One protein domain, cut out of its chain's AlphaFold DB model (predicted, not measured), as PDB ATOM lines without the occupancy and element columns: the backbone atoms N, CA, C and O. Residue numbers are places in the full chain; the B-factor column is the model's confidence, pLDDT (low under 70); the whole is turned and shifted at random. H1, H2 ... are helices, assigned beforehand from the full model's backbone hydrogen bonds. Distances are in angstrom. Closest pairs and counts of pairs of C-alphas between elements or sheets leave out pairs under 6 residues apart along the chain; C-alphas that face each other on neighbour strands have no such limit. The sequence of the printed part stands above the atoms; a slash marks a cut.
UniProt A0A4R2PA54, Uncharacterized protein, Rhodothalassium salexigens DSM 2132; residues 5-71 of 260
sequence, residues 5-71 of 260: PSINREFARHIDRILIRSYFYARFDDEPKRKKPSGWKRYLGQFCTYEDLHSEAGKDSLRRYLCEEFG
ATOM      1  N   PRO A   5     133.627 145.703 118.676       77.31
ATOM      2  CA  PRO A   5     132.272 146.057 118.248       77.31
ATOM      3  C   PRO A   5     131.766 147.399 118.798       77.31
ATOM      4  O   PRO A   5     130.825 147.959 118.241       77.31
ATOM      5  N   SER A   6     132.356 147.919 119.882       77.44
ATOM      6  CA  SER A   6     131.943 149.191 120.494       77.44
ATOM      7  C   SER A   6     132.670 150.409 119.918       77.44
ATOM      8  O   SER A   6     132.287 151.547 120.194       77.44
ATOM      9  N   ILE A   7     133.695 150.193 119.091       83.75
ATOM     10  CA  ILE A   7     134.431 151.269 118.431       83.75
ATOM     11  C   ILE A   7     133.666 151.698 117.180       83.75
ATOM     12  O   ILE A   7     133.427 150.906 116.272       83.75
ATOM     13  N   ASN A   8     133.310 152.981 117.117       85.94
ATOM     14  CA  ASN A   8     132.679 153.609 115.960       85.94
ATOM     15  C   ASN A   8     133.665 154.543 115.225       85.94
ATOM     16  O   ASN A   8     134.797 154.771 115.664       85.94
ATOM     17  N   ARG A   9     133.242 155.112 114.087       80.81
ATOM     18  CA  ARG A   9     134.092 155.986 113.255       80.81
ATOM     19  C   ARG A   9     134.531 157.268 113.970       80.81
ATOM     20  O   ARG A   9     135.613 157.786 113.685       80.81
ATOM     21  N   GLU A  10     133.703 157.780 114.877       82.88
ATOM     22  CA  GLU A  10     134.008 158.960 115.688       82.88
ATOM     23  C   GLU A  10     135.045 158.657 116.768       82.88
ATOM     24  O   GLU A  10     135.943 159.455 116.996       82.88
ATOM     25  N   PHE A  11     135.015 157.477 117.370       86.06
ATOM     26  CA  PHE A  11     136.054 157.057 118.296       86.06
ATOM     27  C   PHE A  11     137.369 156.771 117.557       86.06
ATOM     28  O   PHE A  11     138.434 157.240 117.957       86.06
ATOM     29  N   ALA A  12     137.301 156.067 116.421       84.50
ATOM     30  CA  ALA A  12     138.483 155.659 115.667       84.50
ATOM     31  C   ALA A  12     139.367 156.836 115.221       84.50
ATOM     32  O   ALA A  12     140.592 156.716 115.227       84.50
ATOM     33  N   ARG A  13     138.789 158.000 114.891       78.31
ATOM     34  CA  ARG A  13     139.578 159.202 114.540       78.31
ATOM     35  C   ARG A  13     140.459 159.720 115.677       78.31
ATOM     36  O   ARG A  13     141.452 160.381 115.389       78.31
ATOM     37  N   HIS A  14     140.114 159.424 116.931       83.50
ATOM     38  CA  HIS A  14     140.875 159.838 118.109       83.50
ATOM     39  C   HIS A  14     141.955 158.827 118.509       83.50
ATOM     40  O   HIS A  14     142.761 159.121 119.386       83.50
ATOM     41  N   ILE A  15     142.024 157.669 117.843       83.81
ATOM     42  CA  ILE A  15     143.096 156.696 118.054       83.81
ATOM     43  C   ILE A  15     144.414 157.286 117.536       83.81
ATOM     44  O   ILE A  15     144.534 157.671 116.368       83.81
ATOM     45  N   ASP A  16     145.411 157.343 118.414       81.31
ATOM     46  CA  ASP A  16     146.737 157.909 118.155       81.31
ATOM     47  C   ASP A  16     147.677 156.923 117.430       81.31
ATOM     48  O   ASP A  16     148.612 157.332 116.741       81.31
ATOM     49  N   ARG A  17     147.406 155.615 117.508       86.81
ATOM     50  CA  ARG A  17     148.120 154.565 116.767       86.81
ATOM     51  C   ARG A  17     147.587 154.446 115.338       86.81
ATOM     52  O   ARG A  17     146.501 153.917 115.104       86.81
ATOM     53  N   ILE A  18     148.386 154.889 114.367       84.12
ATOM     54  CA  ILE A  18     147.985 154.986 112.953       84.12
ATOM     55  C   ILE A  18     147.523 153.656 112.337       84.12
ATOM     56  O   ILE A  18     146.538 153.645 111.600       84.12
ATOM     57  N   LEU A  19     148.170 152.532 112.668       85.56
ATOM     58  CA  LEU A  19     147.776 151.216 112.150       85.56
ATOM     59  C   LEU A  19     146.441 150.741 112.738       85.56
ATOM     60  O   LEU A  19     145.601 150.219 112.015       85.56
ATOM     61  N   ILE A  20     146.196 151.003 114.024       88.94
ATOM     62  CA  ILE A  20     144.917 150.676 114.670       88.94
ATOM     63  C   ILE A  20     143.801 151.551 114.087       88.94
ATOM     64  O   ILE A  20     142.742 151.056 113.708       88.94
ATOM     65  N   ARG A  21     144.051 152.857 113.945       88.62
ATOM     66  CA  ARG A  21     143.099 153.788 113.325       88.62
ATOM     67  C   ARG A  21     142.748 153.386 111.891       88.62
ATOM     68  O   ARG A  21     141.577 153.406 111.521       88.62
ATOM     69  N   SER A  22     143.746 153.017 111.089       85.69
ATOM     70  CA  SER A  22     143.538 152.595 109.698       85.69
ATOM     71  C   SER A  22     142.800 151.258 109.585       85.69
ATOM     72  O   SER A  22     141.932 151.145 108.725       85.69
ATOM     73  N   TYR A  23     143.020 150.306 110.499       88.69
ATOM     74  CA  TYR A  23     142.209 149.083 110.586       88.69
ATOM     75  C   TYR A  23     140.720 149.379 110.768       88.69
ATOM     76  O   TYR A  23     139.886 148.855 110.028       88.69
ATOM     77  N   PHE A  24     140.374 150.252 111.717       87.50
ATOM     78  CA  PHE A  24     138.978 150.625 111.932       87.50
ATOM     79  C   PHE A  24     138.394 151.366 110.729       87.50
ATOM     80  O   PHE A  24     137.258 151.099 110.347       87.50
ATOM     81  N   TYR A  25     139.166 152.227 110.062       85.19
ATOM     82  CA  TYR A  25     138.718 152.830 108.805       85.19
ATOM     83  C   TYR A  25     138.468 151.792 107.710       85.19
ATOM     84  O   TYR A  25     137.434 151.878 107.061       85.19
ATOM     85  N   ALA A  26     139.329 150.783 107.560       84.56
ATOM     86  CA  ALA A  26     139.122 149.693 106.607       84.56
ATOM     87  C   ALA A  26     137.899 148.817 106.954       84.56
ATOM     88  O   ALA A  26     137.257 148.262 106.067       84.56
ATOM     89  N   ARG A  27     137.545 148.693 108.241       85.50
ATOM     90  CA  ARG A  27     136.321 148.006 108.701       85.50
ATOM     91  C   ARG A  27     135.052 148.808 108.420       85.50
ATOM     92  O   ARG A  27     134.031 148.222 108.061       85.50
ATOM     93  N   PHE A  28     135.109 150.124 108.612       83.31
ATOM     94  CA  PHE A  28     133.992 151.039 108.354       83.31
ATOM     95  C   PHE A  28     133.877 151.456 106.887       83.31
ATOM     96  O   PHE A  28     132.974 152.218 106.561       83.31
ATOM     97  N   ASP A  29     134.800 151.030 106.023       75.88
ATOM     98  CA  ASP A  29     134.774 151.393 104.612       75.88
ATOM     99  C   ASP A  29     133.598 150.699 103.924       75.88
ATOM    100  O   ASP A  29     133.582 149.479 103.774       75.88
ATOM    101  N   ASP A  30     132.586 151.469 103.537       67.94
ATOM    102  CA  ASP A  30     131.390 150.956 102.867       67.94
ATOM    103  C   ASP A  30     131.567 150.872 101.344       67.94
ATOM    104  O   ASP A  30     130.603 150.643 100.614       67.94
ATOM    105  N   GLU A  31     132.801 151.032 100.851       70.38
ATOM    106  CA  GLU A  31     133.119 150.886  99.438       70.38
ATOM    107  C   GLU A  31     132.812 149.448  98.952       70.38
ATOM    108  O   GLU A  31     133.489 148.496  99.354       70.38
ATOM    109  N   PRO A  32     131.833 149.248  98.039       56.34
ATOM    110  CA  PRO A  32     131.300 147.918  97.703       56.34
ATOM    111  C   PRO A  32     132.328 146.940  97.121       56.34
ATOM    112  O   PRO A  32     132.102 145.731  97.092       56.34
ATOM    113  N   LYS A  33     133.448 147.463  96.608       61.81
ATOM    114  CA  LYS A  33     134.493 146.694  95.921       61.81
ATOM    115  C   LYS A  33     135.653 146.287  96.832       61.81
ATOM    116  O   LYS A  33     136.476 145.475  96.412       61.81
ATOM    117  N   ARG A  34     135.742 146.812  98.060       67.38
ATOM    118  CA  ARG A  34     136.832 146.491  98.991       67.38
ATOM    119  C   ARG A  34     136.388 145.457 100.019       67.38
ATOM    120  O   ARG A  34     135.399 145.624 100.725       67.38
ATOM    121  N   LYS A  35     137.144 144.359 100.124       74.50
ATOM    122  CA  LYS A  35     136.902 143.344 101.157       74.50
ATOM    123  C   LYS A  35     137.320 143.897 102.517       74.50
ATOM    124  O   LYS A  35     138.510 144.085 102.766       74.50
ATOM    125  N   LYS A  36     136.342 144.090 103.405       82.44
ATOM    126  CA  LYS A  36     136.576 144.446 104.811       82.44
ATOM    127  C   LYS A  36     137.481 143.390 105.470       82.44
ATOM    128  O   LYS A  36     137.262 142.189 105.268       82.44
ATOM    129  N   PRO A  37     138.502 143.789 106.251       84.00
ATOM    130  CA  PRO A  37     139.352 142.827 106.936       84.00
ATOM    131  C   PRO A  37     138.535 142.082 107.996       84.00
ATOM    132  O   PRO A  37     137.809 142.687 108.784       84.00
ATOM    133  N   SER A  38     138.674 140.755 108.041       83.75
ATOM    134  CA  SER A  38     137.924 139.912 108.983       83.75
ATOM    135  C   SER A  38     138.433 139.987 110.428       83.75
ATOM    136  O   SER A  38     137.844 139.364 111.301       83.75
ATOM    137  N   GLY A  39     139.528 140.708 110.684       87.12
ATOM    138  CA  GLY A  39     140.109 140.900 112.013       87.12
ATOM    139  C   GLY A  39     141.482 141.577 111.958       87.12
ATOM    140  O   GLY A  39     142.100 141.638 110.890       87.12
ATOM    141  N   TRP A  40     141.982 142.034 113.110       88.12
ATOM    142  CA  TRP A  40     143.273 142.727 113.244       88.12
ATOM    143  C   TRP A  40     144.457 141.937 112.671       88.12
ATOM    144  O   TRP A  40     145.230 142.468 111.875       88.12
ATOM    145  N   LYS A  41     144.560 140.639 112.990       89.56
ATOM    146  CA  LYS A  41     145.631 139.770 112.468       89.56
ATOM    147  C   LYS A  41     145.639 139.725 110.938       89.56
ATOM    148  O   LYS A  41     146.692 139.839 110.320       89.56
ATOM    149  N   ARG A  42     144.461 139.595 110.318       87.56
ATOM    150  CA  ARG A  42     144.335 139.552 108.854       87.56
ATOM    151  C   ARG A  42     144.619 140.906 108.212       87.56
ATOM    152  O   ARG A  42     145.149 140.938 107.111       87.56
ATOM    153  N   TYR A  43     144.256 141.997 108.884       89.00
ATOM    154  CA  TYR A  43     144.602 143.343 108.445       89.00
ATOM    155  C   TYR A  43     146.120 143.548 108.436       89.00
ATOM    156  O   TYR A  43     146.672 143.925 107.411       89.00
ATOM    157  N   LEU A  44     146.805 143.216 109.535       88.81
ATOM    158  CA  LEU A  44     148.265 143.316 109.605       88.81
ATOM    159  C   LEU A  44     148.977 142.406 108.601       88.81
ATOM    160  O   LEU A  44     149.981 142.821 108.031       88.81
ATOM    161  N   GLY A  45     148.409 141.227 108.327       88.31
ATOM    162  CA  GLY A  45     148.894 140.290 107.311       88.31
ATOM    163  C   GLY A  45     148.978 140.855 105.887       88.31
ATOM    164  O   GLY A  45     149.559 140.207 105.025       88.31
ATOM    165  N   GLN A  46     148.415 142.040 105.627       84.50
ATOM    166  CA  GLN A  46     148.581 142.761 104.360       84.50
ATOM    167  C   GLN A  46     149.946 143.459 104.255       84.50
ATOM    168  O   GLN A  46     150.406 143.719 103.150       84.50
ATOM    169  N   PHE A  47     150.586 143.757 105.391       87.00
ATOM    170  CA  PHE A  47     151.818 144.547 105.464       87.00
ATOM    171  C   PHE A  47     153.024 143.723 105.922       87.00
ATOM    172  O   PHE A  47     154.137 143.927 105.441       87.00
ATOM    173  N   CYS A  48     152.822 142.813 106.877       88.62
ATOM    174  CA  CYS A  48     153.854 141.914 107.383       88.62
ATOM    175  C   CYS A  48     153.234 140.655 108.004       88.62
ATOM    176  O   CYS A  48     152.059 140.634 108.374       88.62
ATOM    177  N   THR A  49     154.043 139.612 108.182       87.69
ATOM    178  CA  THR A  49     153.661 138.445 108.986       87.69
ATOM    179  C   THR A  49     153.361 138.888 110.421       87.69
ATOM    180  O   THR A  49     154.124 139.651 111.015       87.69
ATOM    181  N   TYR A  50     152.234 138.449 110.986       86.50
ATOM    182  CA  TYR A  50     151.774 138.914 112.302       86.50
ATOM    183  C   TYR A  50     152.743 138.523 113.423       86.50
ATOM    184  O   TYR A  50     152.978 139.294 114.349       86.50
ATOM    185  N   GLU A  51     153.318 137.329 113.314       89.00
ATOM    186  CA  GLU A  51     154.307 136.784 114.238       89.00
ATOM    187  C   GLU A  51     155.590 137.639 114.281       89.00
ATOM    188  O   GLU A  51     156.248 137.707 115.317       89.00
ATOM    189  N   ASP A  52     155.883 138.377 113.206       90.62
ATOM    190  CA  ASP A  52     157.093 139.185 113.053       90.62
ATOM    191  C   ASP A  52     156.904 140.663 113.427       90.62
ATOM    192  O   ASP A  52     157.854 141.437 113.305       90.62
ATOM    193  N   LEU A  53     155.719 141.085 113.895       85.38
ATOM    194  CA  LEU A  53     155.332 142.499 114.076       85.38
ATOM    195  C   LEU A  53     156.331 143.343 114.892       85.38
ATOM    196  O   LEU A  53     156.452 144.549 114.676       85.38
ATOM    197  N   HIS A  54     157.048 142.718 115.826       87.06
ATOM    198  CA  HIS A  54     158.020 143.371 116.711       87.06
ATOM    199  C   HIS A  54     159.480 143.022 116.392       87.06
ATOM    200  O   HIS A  54     160.371 143.312 117.186       87.06
ATOM    201  N   SER A  55     159.727 142.411 115.236       92.88
ATOM    202  CA  SER A  55     161.053 142.002 114.777       92.88
ATOM    203  C   SER A  55     161.576 142.903 113.655       92.88
ATOM    204  O   SER A  55     160.819 143.622 112.994       92.88
ATOM    205  N   GLU A  56     162.878 142.814 113.380       90.62
ATOM    206  CA  GLU A  56     163.475 143.444 112.197       90.62
ATOM    207  C   GLU A  56     162.899 142.885 110.886       90.62
ATOM    208  O   GLU A  56     162.714 143.635 109.930       90.62
ATOM    209  N   ALA A  57     162.518 141.602 110.851       92.06
ATOM    210  CA  ALA A  57     161.877 140.995 109.684       92.06
ATOM    211  C   ALA A  57     160.505 141.628 109.381       92.06
ATOM    212  O   ALA A  57     160.166 141.872 108.219       92.06
ATOM    213  N   GLY A  58     159.736 141.966 110.422       92.00
ATOM    214  CA  GLY A  58     158.468 142.686 110.287       92.00
ATOM    215  C   GLY A  58     158.663 144.106 109.760       92.00
ATOM    216  O   GLY A  58     157.964 144.520 108.832       92.00
ATOM    217  N   LYS A  59     159.659 144.832 110.289       90.44
ATOM    218  CA  LYS A  59     160.029 146.171 109.795       90.44
ATOM    219  C   LYS A  59     160.441 146.139 108.323       90.44
ATOM    220  O   LYS A  59     159.994 146.978 107.545       90.44
ATOM    221  N   ASP A  60     161.257 145.163 107.936       92.38
ATOM    222  CA  ASP A  60     161.724 144.999 106.561       92.38
ATOM    223  C   ASP A  60     160.586 144.601 105.603       92.38
ATOM    224  O   ASP A  60     160.514 145.103 104.482       92.38
ATOM    225  N   SER A  61     159.641 143.773 106.055       92.44
ATOM    226  CA  SER A  61     158.434 143.437 105.285       92.44
ATOM    227  C   SER A  61     157.555 144.664 105.039       92.44
ATOM    228  O   SER A  61     157.191 144.933 103.896       92.44
ATOM    229  N   LEU A  62     157.300 145.463 106.081       90.50
ATOM    230  CA  LEU A  62     156.554 146.715 105.952       90.50
ATOM    231  C   LEU A  62     157.266 147.700 105.014       90.50
ATOM    232  O   LEU A  62     156.621 148.329 104.178       90.50
ATOM    233  N   ARG A  63     158.595 147.819 105.123       92.25
ATOM    234  CA  ARG A  63     159.414 148.633 104.214       92.25
ATOM    235  C   ARG A  63     159.218 148.196 102.763       92.25
ATOM    236  O   ARG A  63     158.906 149.040 101.928       92.25
ATOM    237  N   ARG A  64     159.371 146.897 102.468       91.38
ATOM    238  CA  ARG A  64     159.161 146.353 101.116       91.38
ATOM    239  C   ARG A  64     157.750 146.640 100.617       91.38
ATOM    240  O   ARG A  64     157.613 147.156  99.520       91.38
ATOM    241  N   TYR A  65     156.730 146.385 101.437       89.88
ATOM    242  CA  TYR A  65     155.341 146.680 101.085       89.88
ATOM    243  C   TYR A  65     155.154 148.149 100.679       89.88
ATOM    244  O   TYR A  65     154.588 148.428  99.629       89.88
ATOM    245  N   LEU A  66     155.666 149.095 101.474       86.19
ATOM    246  CA  LEU A  66     155.532 150.522 101.175       86.19
ATOM    247  C   LEU A  66     156.268 150.930  99.888       86.19
ATOM    248  O   LEU A  66     155.780 151.785  99.150       86.19
ATOM    249  N   CYS A  67     157.428 150.328  99.620       87.44
ATOM    250  CA  CYS A  67     158.176 150.552  98.386       87.44
ATOM    251  C   CYS A  67     157.442 150.000  97.155       87.44
ATOM    252  O   CYS A  67     157.302 150.724  96.174       87.44
ATOM    253  N   GLU A  68     156.952 148.763  97.220       84.81
ATOM    254  CA  GLU A  68     156.290 148.087  96.096       84.81
ATOM    255  C   GLU A  68     154.902 148.674  95.800       84.81
ATOM    256  O   GLU A  68     154.591 148.972  94.651       84.81
ATOM    257  N   GLU A  69     154.075 148.897  96.827       83.75
ATOM    258  CA  GLU A  69     152.689 149.352  96.647       83.75
ATOM    259  C   GLU A  69     152.606 150.833  96.252       83.75
ATOM    260  O   GLU A  69     151.784 151.222  95.423       83.75
ATOM    261  N   PHE A  70     153.451 151.685  96.845       80.12
ATOM    262  CA  PHE A  70     153.361 153.142  96.674       80.12
ATOM    263  C   PHE A  70     154.516 153.748  95.871       80.12
ATOM    264  O   PHE A  70     154.570 154.969  95.704       80.12
ATOM    265  N   GLY A  71     155.449 152.928  95.375       82.94
ATOM    266  CA  GLY A  71     156.612 153.393  94.617       82.94
ATOM    267  C   GLY A  71     157.587 154.229  95.452       82.94
ATOM    268  O   GLY A  71     158.293 155.084  94.914       82.94
TER     269      GLY A  71
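Overview. This is residues 5 to 71 of the 260 residues of an uncharacterized protein of Rhodothalassium salexigens DSM 2132 (UniProt A0A4R2PA54). The model is a loose string of helices: short H1 packs on H2 at one end, the small H3 is close to H2, and the longest helix, H4, stands by itself at the other end, touching no helix. Residues 29 to 39 make a wide loop from H2 to H3, and residues 45 to 55 make the link to H4. The printed part has 67 residues with four named helices, H1, H2, H3 and H4 in that order, and no named strand; its class is all helix. It is only just compact, close to loose, with a radius of gyration of the C-alphas of 13.0 A, and it spans 33 by 25 by 20 A.

Along the chain. H1 is residues 9 to 12, beginning at C-alpha 9 at (134.092, 155.986, 113.255). H2, residues 18 to 28, is 15.2 A from first to last C-alpha. H3 is residues 40 to 44, 6.2 A long. H4, residues 56 to 70, is 20.9 A long and ends at C-alpha 70 at (153.361, 153.142, 96.674).

Arrangement. H1 and H2 touch, with the closest C-alphas, those of Ala 12 and Arg 21, 5.5 A apart. H2 and H3 are close but not clearly touching; their closest C-alphas, those of Tyr 23 and Tyr 43, are 6.6 A apart. H4 is apart from H1, H2 and H3. In H2, H3 and H4 every O i to N i+4 pair is within hydrogen-bond range; H1 is too short for such a pair.

Size, cuts and confidence. The C-alphas farthest apart, those of Ser 6 and Gly 71, are 36.0 A apart. The printed part has no cut. The link from H1 to H2 is tight; those from H2 to H3 and from H3 to H4 are long. The mean pLDDT of the printed part is 84.5, and residue 30 and residues 32 to 34 are under 70.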